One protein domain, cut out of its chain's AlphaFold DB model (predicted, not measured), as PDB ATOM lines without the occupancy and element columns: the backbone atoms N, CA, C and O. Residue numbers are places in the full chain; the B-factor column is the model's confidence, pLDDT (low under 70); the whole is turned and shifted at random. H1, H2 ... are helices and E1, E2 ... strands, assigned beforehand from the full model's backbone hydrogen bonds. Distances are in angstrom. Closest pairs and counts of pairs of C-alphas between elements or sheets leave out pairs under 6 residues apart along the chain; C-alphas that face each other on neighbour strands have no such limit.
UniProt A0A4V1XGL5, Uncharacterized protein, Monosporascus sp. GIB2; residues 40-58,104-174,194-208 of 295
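Overview. This is residues 40 to 58, 104 to 174 and 194 to 208 of the 295 residues of an uncharacterized protein of Monosporascus sp. GIB2 (UniProt A0A4V1XGL5). A strongly twisted sheet is built along one long strand, E4, which bends so that the sheet makes a V: one arm is the E3 and E4 hairpin, the other holds E2 on one side of E4 and E5, then E1, on the other. H1 and H2 cover opposite faces of that wider arm, while residues 129 to 135 and 169 to 174 stick out. The printed 105 residues run E1 H1 E2 E3 E4 H2 E5, a mixed class with an antiparallel, branched sheet. The whole is loose, radius of gyration of the C-alphas 17.0 A, spanning 51 by 38 by 26 A.

Along the chain. E1, residues 42 to 46, begins at C-alpha (41.816, 17.819, 0.342). H1 is residues 47 to 55, E2 110 to 112, and E3 120 to 126, 19.0 A long. E4, residues 139 to 154, spans 33.8 A and bends by 85 degrees at residue 145. H2 is residues 159 to 169, 15.5 A. E5, residues 197 to 204, spans 22.8 A and ends at C-alpha (50.287, 26.649, 4.350).

Arrangement. Pairs within hydrogen-bond range include N 45 and O 198 for E1 and E5, 2.9 A; N 112 and O 151 for E2 and E4, 2.8 A; N 120 and O 146 for E3 and E4, 2.8 A; and N 152 and O 199 for E4 and E5, 2.8 A. H1 runs along E5, height over the sheet 9.4 A; the closest C-alphas are Lys 47 and Trp 197, 5.6 A. H2 runs across the strands, height 10.3 A; its closest C-alpha pair with E4 is Leu 161 and Phe 154, 5.9 A. In both helices every O i to N i+4 pair is within hydrogen-bond range.

Size, cuts and confidence. The printed part has two cuts: between residues 58 and 104, whose C-alphas are 38.0 A apart across the cut, and between residues 174 and 194, whose C-alphas are 32.9 A apart across the cut. The link E3 to E4 is long. Residues 40 to 44, 47 to 48, 50 to 58, 129 and 131 to 138 have pLDDT under 70.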
ATOM      1  N   ASP A  40      38.942  23.990   1.557       43.44
ATOM      2  CA  ASP A  40      39.470  22.803   2.235       43.44
ATOM      3  C   ASP A  40      40.204  21.966   1.166       43.44
ATOM      4  O   ASP A  40      39.595  21.215   0.402       43.44
ATOM      5  N   GLU A  41      41.522  22.164   1.048       53.88
ATOM      6  CA  GLU A  41      42.407  21.565   0.032       53.88
ATOM      7  C   GLU A  41      42.731  20.098   0.324       53.88
ATOM      8  O   GLU A  41      43.858  19.707   0.626       53.88
ATOM      9  N   ALA A  42      41.703  19.263   0.250       50.75
ATOM     10  CA  ALA A  42      41.816  17.819   0.342       50.75
ATOM     11  C   ALA A  42      42.174  17.221  -1.031       50.75
ATOM     12  O   ALA A  42      41.322  17.100  -1.916       50.75
ATOM     13  N   GLY A  43      43.432  16.818  -1.218       64.88
ATOM     14  CA  GLY A  43      43.845  16.001  -2.363       64.88
ATOM     15  C   GLY A  43      43.556  14.520  -2.101       64.88
ATOM     16  O   GLY A  43      43.788  14.037  -0.993       64.88
ATOM     17  N   LEU A  44      43.044  13.790  -3.099       66.06
ATOM     18  CA  LEU A  44      42.821  12.346  -2.995       66.06
ATOM     19  C   LEU A  44      43.949  11.586  -3.693       66.06
ATOM     20  O   LEU A  44      44.169  11.767  -4.892       66.06
ATOM     21  N   TYR A  45      44.594  10.694  -2.955       74.06
ATOM     22  CA  TYR A  45      45.760   9.946  -3.401       74.06
ATOM     23  C   TYR A  45      45.552   8.449  -3.204       74.06
ATOM     24  O   TYR A  45      44.872   8.007  -2.273       74.06
ATOM     25  N   TYR A  46      46.166   7.655  -4.072       74.06
ATOM     26  CA  TYR A  46      46.249   6.219  -3.869       74.06
ATOM     27  C   TYR A  46      47.338   5.906  -2.841       74.06
ATOM     28  O   TYR A  46      48.424   6.481  -2.880       74.06
ATOM     29  N   LYS A  47      47.081   4.973  -1.918       69.44
ATOM     30  CA  LYS A  47      48.009   4.705  -0.805       69.44
ATOM     31  C   LYS A  47      49.430   4.342  -1.257       69.44
ATOM     32  O   LYS A  47      50.386   4.764  -0.611       69.44
ATOM     33  N   ARG A  48      49.582   3.566  -2.342       67.12
ATOM     34  CA  ARG A  48      50.926   3.216  -2.845       67.12
ATOM     35  C   ARG A  48      51.667   4.440  -3.383       67.12
ATOM     36  O   ARG A  48      52.877   4.521  -3.214       67.12
ATOM     37  N   ASP A  49      50.944   5.395  -3.955       72.06
ATOM     38  CA  ASP A  49      51.539   6.618  -4.492       72.06
ATOM     39  C   ASP A  49      51.984   7.537  -3.355       72.06
ATOM     40  O   ASP A  49      53.056   8.123  -3.427       72.06
ATOM     41  N   ILE A  50      51.227   7.584  -2.253       67.62
ATOM     42  CA  ILE A  50      51.608   8.356  -1.062       67.62
ATOM     43  C   ILE A  50      52.910   7.825  -0.459       67.62
ATOM     44  O   ILE A  50      53.795   8.610  -0.135       67.62
ATOM     45  N   ALA A  51      53.037   6.501  -0.309       66.12
ATOM     46  CA  ALA A  51      54.251   5.892   0.235       66.12
ATOM     47  C   ALA A  51      55.483   6.280  -0.596       66.12
ATOM     48  O   ALA A  51      56.471   6.761  -0.047       66.12
ATOM     49  N   ASN A  52      55.373   6.171  -1.920       68.31
ATOM     50  CA  ASN A  52      56.464   6.500  -2.830       68.31
ATOM     51  C   ASN A  52      56.746   8.009  -2.922       68.31
ATOM     52  O   ASN A  52      57.890   8.384  -3.137       68.31
ATOM     53  N   HIS A  53      55.735   8.876  -2.798       64.31
ATOM     54  CA  HIS A  53      55.905  10.327  -2.959       64.31
ATOM     55  C   HIS A  53      56.292  11.062  -1.676       64.31
ATOM     56  O   HIS A  53      57.037  12.032  -1.749       64.31
ATOM     57  N   PHE A  54      55.785  10.638  -0.516       62.38
ATOM     58  CA  PHE A  54      55.993  11.363   0.743       62.38
ATOM     59  C   PHE A  54      56.967  10.670   1.694       62.38
ATOM     60  O   PHE A  54      57.563  11.344   2.531       62.38
ATOM     61  N   PHE A  55      57.117   9.345   1.600       59.50
ATOM     62  CA  PHE A  55      57.830   8.563   2.617       59.50
ATOM     63  C   PHE A  55      59.067   7.830   2.092       59.50
ATOM     64  O   PHE A  55      59.930   7.464   2.887       59.50
ATOM     65  N   CYS A  56      59.212   7.652   0.778       45.16
ATOM     66  CA  CYS A  56      60.442   7.131   0.192       45.16
ATOM     67  C   CYS A  56      61.453   8.266  -0.014       45.16
ATOM     68  O   CYS A  56      61.520   8.871  -1.081       45.16
ATOM     69  N   GLY A  57      62.267   8.529   1.011       44.59
ATOM     70  CA  GLY A  57      63.627   8.996   0.758       44.59
ATOM     71  C   GLY A  57      64.321   7.947  -0.111       44.59
ATOM     72  O   GLY A  57      64.204   6.757   0.173       44.59
ATOM     73  N   GLU A  58      64.934   8.380  -1.210       43.00
ATOM     74  CA  GLU A  58      65.646   7.515  -2.148       43.00
ATOM     75  C   GLU A  58      66.561   6.551  -1.388       43.00
ATOM     76  O   GLU A  58      67.467   6.976  -0.676       43.00
ATOM     77  N   PHE A 104      27.409  -0.992   1.805       89.44
ATOM     78  CA  PHE A 104      28.818  -0.904   2.139       89.44
ATOM     79  C   PHE A 104      28.954  -0.694   3.654       89.44
ATOM     80  O   PHE A 104      28.203   0.101   4.227       89.44
ATOM     81  N   PRO A 105      29.887  -1.390   4.325       94.19
ATOM     82  CA  PRO A 105      30.087  -1.200   5.752       94.19
ATOM     83  C   PRO A 105      30.549   0.237   6.026       94.19
ATOM     84  O   PRO A 105      31.405   0.774   5.317       94.19
ATOM     85  N   SER A 106      29.992   0.850   7.071       94.94
ATOM     86  CA  SER A 106      30.499   2.116   7.605       94.94
ATOM     87  C   SER A 106      31.763   1.823   8.410       94.94
ATOM     88  O   SER A 106      31.710   1.192   9.466       94.94
ATOM     89  N   ILE A 107      32.914   2.222   7.874       95.44
ATOM     90  CA  ILE A 107      34.228   2.051   8.490       95.44
ATOM     91  C   ILE A 107      34.851   3.436   8.613       95.44
ATOM     92  O   ILE A 107      35.199   4.075   7.618       95.44
ATOM     93  N   GLN A 108      35.031   3.891   9.852       95.44
ATOM     94  CA  GLN A 108      35.616   5.202  10.117       95.44
ATOM     95  C   GLN A 108      37.027   5.311   9.508       95.44
ATOM     96  O   GLN A 108      37.838   4.396   9.693       95.44
ATOM     97  N   PRO A 109      37.354   6.416   8.807       95.88
ATOM     98  CA  PRO A 109      38.686   6.613   8.249       95.88
ATOM     99  C   PRO A 109      39.753   6.636   9.345       95.88
ATOM    100  O   PRO A 109      39.573   7.270  10.391       95.88
ATOM    101  N   ILE A 110      40.891   5.994   9.089       96.94
ATOM    102  CA  ILE A 110      42.033   6.036  10.005       96.94
ATOM    103  C   ILE A 110      42.702   7.396   9.841       96.94
ATOM    104  O   ILE A 110      43.218   7.717   8.770       96.94
ATOM    105  N   ARG A 111      42.684   8.196  10.908       96.25
ATOM    106  CA  ARG A 111      43.268   9.539  10.924       96.25
ATOM    107  C   ARG A 111      44.731   9.458  11.329       96.25
ATOM    108  O   ARG A 111      45.040   9.071  12.452       96.25
ATOM    109  N   TYR A 112      45.613   9.851  10.425       93.69
ATOM    110  CA  TYR A 112      47.042   9.962  10.667       93.69
ATOM    111  C   TYR A 112      47.445  11.439  10.726       93.69
ATOM    112  O   TYR A 112      47.168  12.212   9.804       93.69
ATOM    113  N   ILE A 113      48.085  11.833  11.827       92.38
ATOM    114  CA  ILE A 113      48.662  13.167  12.010       92.38
ATOM    115  C   ILE A 113      50.157  13.032  11.735       92.38
ATOM    116  O   ILE A 113      50.851  12.309  12.448       92.38
ATOM    117  N   SER A 114      50.636  13.698  10.687       87.38
ATOM    118  CA  SER A 114      52.058  13.698  10.349       87.38
ATOM    119  C   SER A 114      52.825  14.473  11.419       87.38
ATOM    120  O   SER A 114      52.591  15.666  11.606       87.38
ATOM    121  N   SER A 115      53.710  13.798  12.154       82.19
ATOM    122  CA  SER A 115      54.490  14.426  13.227       82.19
ATOM    123  C   SER A 115      55.737  15.152  12.713       82.19
ATOM    124  O   SER A 115      56.171  16.111  13.346       82.19
ATOM    125  N   ALA A 116      56.300  14.738  11.571       83.56
ATOM    126  CA  ALA A 116      57.458  15.384  10.958       83.56
ATOM    127  C   ALA A 116      57.614  14.989   9.479       83.56
ATOM    128  O   ALA A 116      57.843  13.829   9.149       83.56
ATOM    129  N   HIS A 117      57.548  15.974   8.591       86.06
ATOM    130  CA  HIS A 117      57.913  15.870   7.174       86.06
ATOM    131  C   HIS A 117      58.562  17.183   6.728       86.06
ATOM    132  O   HIS A 117      58.237  18.240   7.291       86.06
ATOM    133  N   PRO A 118      59.454  17.143   5.730       89.56
ATOM    134  CA  PRO A 118      59.981  18.358   5.130       89.56
ATOM    135  C   PRO A 118      58.849  19.207   4.515       89.56
ATOM    136  O   PRO A 118      57.860  18.647   4.030       89.56
ATOM    137  N   PRO A 119      58.978  20.548   4.518       92.94
ATOM    138  CA  PRO A 119      58.085  21.433   3.780       92.94
ATOM    139  C   PRO A 119      58.000  21.065   2.297       92.94
ATOM    140  O   PRO A 119      58.997  20.707   1.670       92.94
ATOM    141  N   ILE A 120      56.806  21.198   1.730       93.50
ATOM    142  CA  ILE A 120      56.505  20.895   0.332       93.50
ATOM    143  C   ILE A 120      56.272  22.210  -0.403       93.50
ATOM    144  O   ILE A 120      55.412  22.994  -0.007       93.50
ATOM    145  N   ALA A 121      57.026  22.450  -1.472       93.06
ATOM    146  CA  ALA A 121      56.782  23.577  -2.361       93.06
ATOM    147  C   ALA A 121      55.540  23.296  -3.214       93.06
ATOM    148  O   ALA A 121      55.493  22.292  -3.927       93.06
ATOM    149  N   VAL A 122      54.545  24.179  -3.148       92.56
ATOM    150  CA  VAL A 122      53.319  24.078  -3.945       92.56
ATOM    151  C   VAL A 122      53.318  25.164  -5.012       92.56
ATOM    152  O   VAL A 122      53.681  26.315  -4.763       92.56
ATOM    153  N   PHE A 123      52.909  24.768  -6.215       92.25
ATOM    154  CA  PHE A 123      52.780  25.644  -7.368       92.25
ATOM    155  C   PHE A 123      51.335  25.647  -7.847       92.25
ATOM    156  O   PHE A 123      50.721  24.584  -7.959       92.25
ATOM    157  N   GLU A 124      50.809  26.828  -8.151       91.50
ATOM    158  CA  GLU A 124      49.496  26.977  -8.761       91.50
ATOM    159  C   GLU A 124      49.636  27.031 -10.285       91.50
ATOM    160  O   GLU A 124      50.444  27.779 -10.838       91.50
ATOM    161  N   GLU A 125      48.846  26.208 -10.972       87.44
ATOM    162  CA  GLU A 125      48.735  26.220 -12.426       87.44
ATOM    163  C   GLU A 125      47.726  27.296 -12.851       87.44
ATOM    164  O   GLU A 125      46.514  27.138 -12.687       87.44
ATOM    165  N   HIS A 126      48.215  28.396 -13.419       81.81
ATOM    166  CA  HIS A 126      47.372  29.424 -14.011       81.81
ATOM    167  C   HIS A 126      47.061  29.065 -15.464       81.81
ATOM    168  O   HIS A 126      47.826  29.361 -16.385       81.81
ATOM    169  N   TRP A 127      45.899  28.449 -15.670       76.75
ATOM    170  CA  TRP A 127      45.319  28.279 -16.998       76.75
ATOM    171  C   TRP A 127      44.570  29.554 -17.409       76.75
ATOM    172  O   TRP A 127      43.630  29.967 -16.727       76.75
ATOM    173  N   SER A 128      44.948  30.172 -18.533       77.25
ATOM    174  CA  SER A 128      44.192  31.283 -19.128       77.25
ATOM    175  C   SER A 128      43.281  30.743 -20.236       77.25
ATOM    176  O   SER A 128      43.771  30.458 -21.328       77.25
ATOM    177  N   PRO A 129      41.959  30.607 -20.008       68.75
ATOM    178  CA  PRO A 129      41.047  30.020 -20.995       68.75
ATOM    179  C   PRO A 129      40.873  30.872 -22.262       68.75
ATOM    180  O   PRO A 129      40.348  30.383 -23.255       68.75
ATOM    181  N   TRP A 130      41.310  32.133 -22.240       73.25
ATOM    182  CA  TRP A 130      41.144  33.077 -23.349       73.25
ATOM    183  C   TRP A 130      42.381  33.217 -24.244       73.25
ATOM    184  O   TRP A 130      42.293  33.843 -25.296       73.25
ATOM    185  N   ASN A 131      43.515  32.611 -23.879       65.50
ATOM    186  CA  ASN A 131      44.698  32.566 -24.740       65.50
ATOM    187  C   ASN A 131      44.656  31.312 -25.618       65.50
ATOM    188  O   ASN A 131      45.409  30.367 -25.419       65.50
ATOM    189  N   SER A 132      43.758  31.302 -26.605       56.09
ATOM    190  CA  SER A 132      43.697  30.257 -27.640       56.09
ATOM    191  C   SER A 132      44.790  30.399 -28.709       56.09
ATOM    192  O   SER A 132      44.945  29.535 -29.574       56.09
ATOM    193  N   ALA A 133      45.561  31.487 -28.673       53.75
ATOM    194  CA  ALA A 133      46.603  31.767 -29.645       53.75
ATOM    195  C   ALA A 133      47.916  31.069 -29.262       53.75
ATOM    196  O   ALA A 133      48.810  31.706 -28.727       53.75
ATOM    197  N   ARG A 134      48.005  29.767 -29.569       54.62
ATOM    198  CA  ARG A 134      49.226  28.988 -29.895       54.62
ATOM    199  C   ARG A 134      50.437  28.976 -28.949       54.62
ATOM    200  O   ARG A 134      51.355  28.214 -29.229       54.62
ATOM    201  N   ASP A 135      50.444  29.726 -27.861       56.88
ATOM    202  CA  ASP A 135      51.530  29.699 -26.895       56.88
ATOM    203  C   ASP A 135      51.094  28.839 -25.710       56.88
ATOM    204  O   ASP A 135      50.283  29.273 -24.885       56.88
ATOM    205  N   ASP A 136      51.657  27.629 -25.632       57.69
ATOM    206  CA  ASP A 136      51.562  26.631 -24.549       57.69
ATOM    207  C   ASP A 136      52.115  27.151 -23.202       57.69
ATOM    208  O   ASP A 136      52.781  26.453 -22.436       57.69
ATOM    209  N   SER A 137      51.850  28.410 -22.861       62.59
ATOM    210  CA  SER A 137      52.270  29.011 -21.605       62.59
ATOM    211  C   SER A 137      51.290  28.645 -20.494       62.59
ATOM    212  O   SER A 137      50.627  29.496 -19.905       62.59
ATOM    213  N   VAL A 138      51.220  27.353 -20.169       67.12
ATOM    214  CA  VAL A 138      50.822  26.946 -18.821       67.12
ATOM    215  C   VAL A 138      51.807  27.622 -17.869       67.12
ATOM    216  O   VAL A 138      53.000  27.309 -17.855       67.12
ATOM    217  N   ARG A 139      51.338  28.631 -17.130       81.50
ATOM    218  CA  ARG A 139      52.174  29.377 -16.187       81.50
ATOM    219  C   ARG A 139      51.984  28.777 -14.812       81.50
ATOM    220  O   ARG A 139      50.875  28.757 -14.292       81.50
ATOM    221  N   PHE A 140      53.079  28.326 -14.224       86.25
ATOM    222  CA  PHE A 140      53.107  27.942 -12.823       86.25
ATOM    223  C   PHE A 140      53.580  29.139 -12.004       86.25
ATOM    224  O   PHE A 140      54.589  29.759 -12.343       86.25
ATOM    225  N   SER A 141      52.858  29.471 -10.941       89.19
ATOM    226  CA  SER A 141      53.319  30.405  -9.916       89.19
ATOM    227  C   SER A 141      53.666  29.623  -8.655       89.19
ATOM    228  O   SER A 141      53.049  28.601  -8.357       89.19
ATOM    229  N   PHE A 142      54.696  30.053  -7.930       91.50
ATOM    230  CA  PHE A 142      54.973  29.497  -6.610       91.50
ATOM    231  C   PHE A 142      53.940  30.050  -5.630       91.50
ATOM    232  O   PHE A 142      53.900  31.260  -5.413       91.50
ATOM    233  N   ASP A 143      53.111  29.179  -5.061       93.69
ATOM    234  CA  ASP A 143      52.073  29.591  -4.114       93.69
ATOM    235  C   ASP A 143      52.612  29.639  -2.676       93.69
ATOM    236  O   ASP A 143      52.260  30.530  -1.902       93.69
ATOM    237  N   GLY A 144      53.511  28.723  -2.310       94.62
ATOM    238  CA  GLY A 144      54.182  28.755  -1.013       94.62
ATOM    239  C   GLY A 144      54.679  27.397  -0.540       94.62
ATOM    240  O   GLY A 144      54.614  26.387  -1.246       94.62
ATOM    241  N   TRP A 145      55.178  27.382   0.692       94.56
ATOM    242  CA  TRP A 145      55.559  26.160   1.388       94.56
ATOM    243  C   TRP A 145      54.381  25.619   2.195       94.56
ATOM    244  O   TRP A 145      53.683  26.366   2.873       94.56
ATOM    245  N   TYR A 146      54.178  24.308   2.148       94.94
ATOM    246  CA  TYR A 146      53.091  23.617   2.830       94.94
ATOM    247  C   TYR A 146      53.614  22.462   3.670       94.94
ATOM    248  O   TYR A 146      54.672  21.894   3.405       94.94
ATOM    249  N   LYS A 147      52.829  22.075   4.668       94.44
ATOM    250  CA  LYS A 147      53.011  20.844   5.435       94.44
ATOM    251  C   LYS A 147      51.748  19.988   5.336       94.44
ATOM    252  O   LYS A 147      50.649  20.519   5.184       94.44
ATOM    253  N   VAL A 148      51.868  18.668   5.435       95.31
ATOM    254  CA  VAL A 148      50.709  17.772   5.566       95.31
ATOM    255  C   VAL A 148      50.175  17.859   6.996       95.31
ATOM    256  O   VAL A 148      50.734  17.300   7.934       95.31
ATOM    257  N   ALA A 149      49.053  18.544   7.182       94.94
ATOM    258  CA  ALA A 149      48.412  18.631   8.489       94.94
ATOM    259  C   ALA A 149      47.768  17.299   8.897       94.94
ATOM    260  O   ALA A 149      47.749  16.938  10.076       94.94
ATOM    261  N   ARG A 150      47.203  16.568   7.927       95.06
ATOM    262  CA  ARG A 150      46.429  15.354   8.198       95.06
ATOM    263  C   ARG A 150      46.328  14.450   6.977       95.06
ATOM    264  O   ARG A 150      46.182  14.933   5.858       95.06
ATOM    265  N   VAL A 151      46.321  13.142   7.217       94.81
ATOM    266  CA  VAL A 151      46.011  12.115   6.218       94.81
ATOM    267  C   VAL A 151      44.887  11.231   6.747       94.81
ATOM    268  O   VAL A 151      45.025  10.613   7.798       94.81
ATOM    269  N   ASP A 152      43.776  11.154   6.023       95.75
ATOM    270  CA  ASP A 152      42.663  10.252   6.326       95.75
ATOM    271  C   ASP A 152      42.700   9.057   5.377       95.75
ATOM    272  O   ASP A 152      42.514   9.225   4.174       95.75
ATOM    273  N   LEU A 153      42.937   7.857   5.904       95.38
ATOM    274  CA  LEU A 153      42.973   6.614   5.132       95.38
ATOM    275  C   LEU A 153      41.599   5.941   5.135       95.38
ATOM    276  O   LEU A 153      41.043   5.641   6.192       95.38
ATOM    277  N   PHE A 154      41.087   5.649   3.945       95.12
ATOM    278  CA  PHE A 154      39.797   5.006   3.732       95.12
ATOM    279  C   PHE A 154      39.987   3.524   3.413       95.12
ATOM    280  O   PHE A 154      40.836   3.146   2.594       95.12
ATOM    281  N   ALA A 155      39.179   2.680   4.054       95.00
ATOM    282  CA  ALA A 155      39.147   1.259   3.749       95.00
ATOM    283  C   ALA A 155      38.554   1.026   2.344       95.00
ATOM    284  O   ALA A 155      37.659   1.767   1.924       95.00
ATOM    285  N   PRO A 156      39.022   0.000   1.605       94.75
ATOM    286  CA  PRO A 156      38.396  -0.382   0.347       94.75
ATOM    287  C   PRO A 156      36.926  -0.709   0.591       94.75
ATOM    288  O   PRO A 156      36.589  -1.325   1.602       94.75
ATOM    289  N   ARG A 157      36.058  -0.317  -0.345       92.06
ATOM    290  CA  ARG A 157      34.614  -0.588  -0.284       92.06
ATOM    291  C   ARG A 157      33.924  -0.100   1.006       92.06
ATOM    292  O   ARG A 157      32.925  -0.689   1.402       92.06
ATOM    293  N   SER A 158      34.417   0.948   1.668       94.50
ATOM    294  CA  SER A 158      33.678   1.556   2.784       94.50
ATOM    295  C   SER A 158      32.611   2.535   2.288       94.50
ATOM    296  O   SER A 158      32.752   3.142   1.219       94.50
ATOM    297  N   ALA A 159      31.544   2.713   3.069       92.75
ATOM    298  CA  ALA A 159      30.506   3.700   2.770       92.75
ATOM    299  C   ALA A 159      31.081   5.130   2.713       92.75
ATOM    300  O   ALA A 159      30.715   5.933   1.860       92.75
ATOM    301  N   GLU A 160      32.053   5.433   3.570       93.31
ATOM    302  CA  GLU A 160      32.731   6.726   3.651       93.31
ATOM    303  C   GLU A 160      33.558   7.015   2.396       93.31
ATOM    304  O   GLU A 160      33.550   8.147   1.906       93.31
ATOM    305  N   LEU A 161      34.240   5.999   1.850       91.81
ATOM    306  CA  LEU A 161      34.956   6.116   0.582       91.81
ATOM    307  C   LEU A 161      33.988   6.455  -0.557       91.81
ATOM    308  O   LEU A 161      34.281   7.336  -1.367       91.81
ATOM    309  N   LEU A 162      32.831   5.788  -0.592       89.62
ATOM    310  CA  LEU A 162      31.795   6.041  -1.590       89.62
ATOM    311  C   LEU A 162      31.269   7.478  -1.485       89.62
ATOM    312  O   LEU A 162      31.255   8.194  -2.482       89.62
ATOM    313  N   CYS A 163      30.903   7.927  -0.280       88.88
ATOM    314  CA  CYS A 163      30.435   9.293  -0.047       88.88
ATOM    315  C   CYS A 163      31.483  10.336  -0.449       88.88
ATOM    316  O   CYS A 163      31.148  11.362  -1.040       88.88
ATOM    317  N   MET A 164      32.758  10.087  -0.146       89.44
ATOM    318  CA  MET A 164      33.845  10.979  -0.538       89.44
ATOM    319  C   MET A 164      34.006  11.024  -2.063       89.44
ATOM    320  O   MET A 164      34.082  12.118  -2.624       89.44
ATOM    321  N   GLN A 165      34.002   9.878  -2.754       86.50
ATOM    322  CA  GLN A 165      34.090   9.853  -4.218       86.50
ATOM    323  C   GLN A 165      32.896  10.559  -4.863       86.50
ATOM    324  O   GLN A 165      33.091  11.353  -5.780       86.50
ATOM    325  N   GLN A 166      31.683  10.333  -4.352       84.62
ATOM    326  CA  GLN A 166      30.483  11.036  -4.803       84.62
ATOM    327  C   GLN A 166      30.655  12.549  -4.671       84.62
ATOM    328  O   GLN A 166      30.497  13.248  -5.662       84.62
ATOM    329  N   ARG A 167      31.081  13.048  -3.503       85.38
ATOM    330  CA  ARG A 167      31.340  14.484  -3.286       85.38
ATOM    331  C   ARG A 167      32.436  15.041  -4.192       85.38
ATOM    332  O   ARG A 167      32.334  16.176  -4.639       85.38
ATOM    333  N   ARG A 168      33.493  14.270  -4.464       82.69
ATOM    334  CA  ARG A 168      34.597  14.697  -5.340       82.69
ATOM    335  C   ARG A 168      34.148  14.851  -6.791       82.69
ATOM    336  O   ARG A 168      34.609  15.755  -7.483       82.69
ATOM    337  N   TRP A 169      33.292  13.947  -7.252       76.69
ATOM    338  CA  TRP A 169      32.770  13.952  -8.616       76.69
ATOM    339  C   TRP A 169      31.448  14.716  -8.752       76.69
ATOM    340  O   TRP A 169      30.971  14.895  -9.873       76.69
ATOM    341  N   GLU A 170      30.897  15.212  -7.641       84.56
ATOM    342  CA  GLU A 170      29.760  16.126  -7.594       84.56
ATOM    343  C   GLU A 170      30.159  17.441  -8.266       84.56
ATOM    344  O   GLU A 170      30.733  18.353  -7.667       84.56
ATOM    345  N   ARG A 171      29.888  17.539  -9.566       78.56
ATOM    346  CA  ARG A 171      30.061  18.794 -10.283       78.56
ATOM    347  C   ARG A 171      28.909  19.705  -9.921       78.56
ATOM    348  O   ARG A 171      27.755  19.317 -10.056       78.56
ATOM    349  N   ARG A 172      29.224  20.932  -9.521       86.94
ATOM    350  CA  ARG A 172      28.230  21.998  -9.429       86.94
ATOM    351  C   ARG A 172      28.345  22.903 -10.638       86.94
ATOM    352  O   ARG A 172      29.457  23.231 -11.057       86.94
ATOM    353  N   ASP A 173      27.209  23.264 -11.218       85.44
ATOM    354  CA  ASP A 173      27.171  24.309 -12.234       85.44
ATOM    355  C   ASP A 173      27.469  25.686 -11.604       85.44
ATOM    356  O   ASP A 173      27.602  25.831 -10.385       85.44
ATOM    357  N   SER A 174      27.580  26.724 -12.433       84.38
ATOM    358  CA  SER A 174      27.781  28.105 -11.967       84.38
ATOM    359  C   SER A 174      26.648  28.626 -11.072       84.38
ATOM    360  O   SER A 174      26.825  29.632 -10.394       84.38
ATOM    361  N   ASP A 194      38.005  -0.857  -5.035       88.25
ATOM    362  CA  ASP A 194      38.823  -2.019  -4.641       88.25
ATOM    363  C   ASP A 194      40.180  -1.639  -4.027       88.25
ATOM    364  O   ASP A 194      40.976  -2.494  -3.636       88.25
ATOM    365  N   MET A 195      40.462  -0.343  -3.939       88.50
ATOM    366  CA  MET A 195      41.746   0.199  -3.525       88.50
ATOM    367  C   MET A 195      41.629   1.018  -2.237       88.50
ATOM    368  O   MET A 195      40.588   1.599  -1.944       88.50
ATOM    369  N   GLN A 196      42.719   1.074  -1.465       90.25
ATOM    370  CA  GLN A 196      42.839   2.011  -0.344       90.25
ATOM    371  C   GLN A 196      43.118   3.412  -0.883       90.25
ATOM    372  O   GLN A 196      44.049   3.611  -1.670       90.25
ATOM    373  N   TRP A 197      42.344   4.375  -0.403       92.56
ATOM    374  CA  TRP A 197      42.495   5.786  -0.737       92.56
ATOM    375  C   TRP A 197      42.909   6.571   0.491       92.56
ATOM    376  O   TRP A 197      42.585   6.182   1.613       92.56
ATOM    377  N   ALA A 198      43.582   7.695   0.278       93.69
ATOM    378  CA  ALA A 198      43.777   8.672   1.329       93.69
ATOM    379  C   ALA A 198      43.386  10.070   0.876       93.69
ATOM    380  O   ALA A 198      43.645  10.460  -0.262       93.69
ATOM    381  N   VAL A 199      42.812  10.823   1.803       92.44
ATOM    382  CA  VAL A 199      42.645  12.266   1.679       92.44
ATOM    383  C   VAL A 199      43.761  12.936   2.464       92.44
ATOM    384  O   VAL A 199      43.906  12.697   3.659       92.44
ATOM    385  N   VAL A 200      44.549  13.766   1.791       93.75
ATOM    386  CA  VAL A 200      45.650  14.519   2.393       93.75
ATOM    387  C   VAL A 200      45.223  15.976   2.502       93.75
ATOM    388  O   VAL A 200      44.832  16.576   1.501       93.75
ATOM    389  N   LYS A 201      45.273  16.526   3.716       94.12
ATOM    390  CA  LYS A 201      45.024  17.941   3.996       94.12
ATOM    391  C   LYS A 201      46.356  18.643   4.216       94.12
ATOM    392  O   LYS A 201      47.126  18.258   5.100       94.12
ATOM    393  N   PHE A 202      46.590  19.681   3.428       94.56
ATOM    394  CA  PHE A 202      47.766  20.531   3.535       94.56
ATOM    395  C   PHE A 202      47.455  21.785   4.363       94.56
ATOM    396  O   PHE A 202      46.312  22.235   4.434       94.56
ATOM    397  N   GLU A 203      48.475  22.328   5.016       95.25
ATOM    398  CA  GLU A 203      48.437  23.600   5.736       95.25
ATOM    399  C   GLU A 203      49.598  24.457   5.242       95.25
ATOM    400  O   GLU A 203      50.745  23.995   5.214       95.25
ATOM    401  N   LYS A 204      49.291  25.689   4.825       94.88
ATOM    402  CA  LYS A 204      50.287  26.649   4.350       94.88
ATOM    403  C   LYS A 204      51.176  27.061   5.520       94.88
ATOM    404  O   LYS A 204      50.680  27.427   6.585       94.88
ATOM    405  N   LEU A 205      52.485  26.966   5.334       93.56
ATOM    406  CA  LEU A 205      53.468  27.474   6.283       93.56
ATOM    407  C   LEU A 205      53.570  28.993   6.130       93.56
ATOM    408  O   LEU A 205      53.363  29.526   5.043       93.56
ATOM    409  N   ALA A 206      53.885  29.688   7.223       91.94
ATOM    410  CA  ALA A 206      54.154  31.120   7.168       91.94
ATOM    411  C   ALA A 206      55.358  31.414   6.254       91.94
ATOM    412  O   ALA A 206      56.266  30.588   6.134       91.94
ATOM    413  N   ASP A 207      55.386  32.608   5.656       81.38
ATOM    414  CA  ASP A 207      56.383  33.016   4.649       81.38
ATOM    415  C   ASP A 207      57.836  33.064   5.169       81.38
ATOM    416  O   ASP A 207      58.772  33.248   4.397       81.38
ATOM    417  N   ASP A 208      58.044  32.864   6.470       80.50
ATOM    418  CA  ASP A 208      59.343  32.966   7.145       80.50
ATOM    419  C   ASP A 208      60.207  31.690   7.037       80.50
ATOM    420  O   ASP A 208      61.310  31.617   7.572       80.50
TER     421      ASP A 208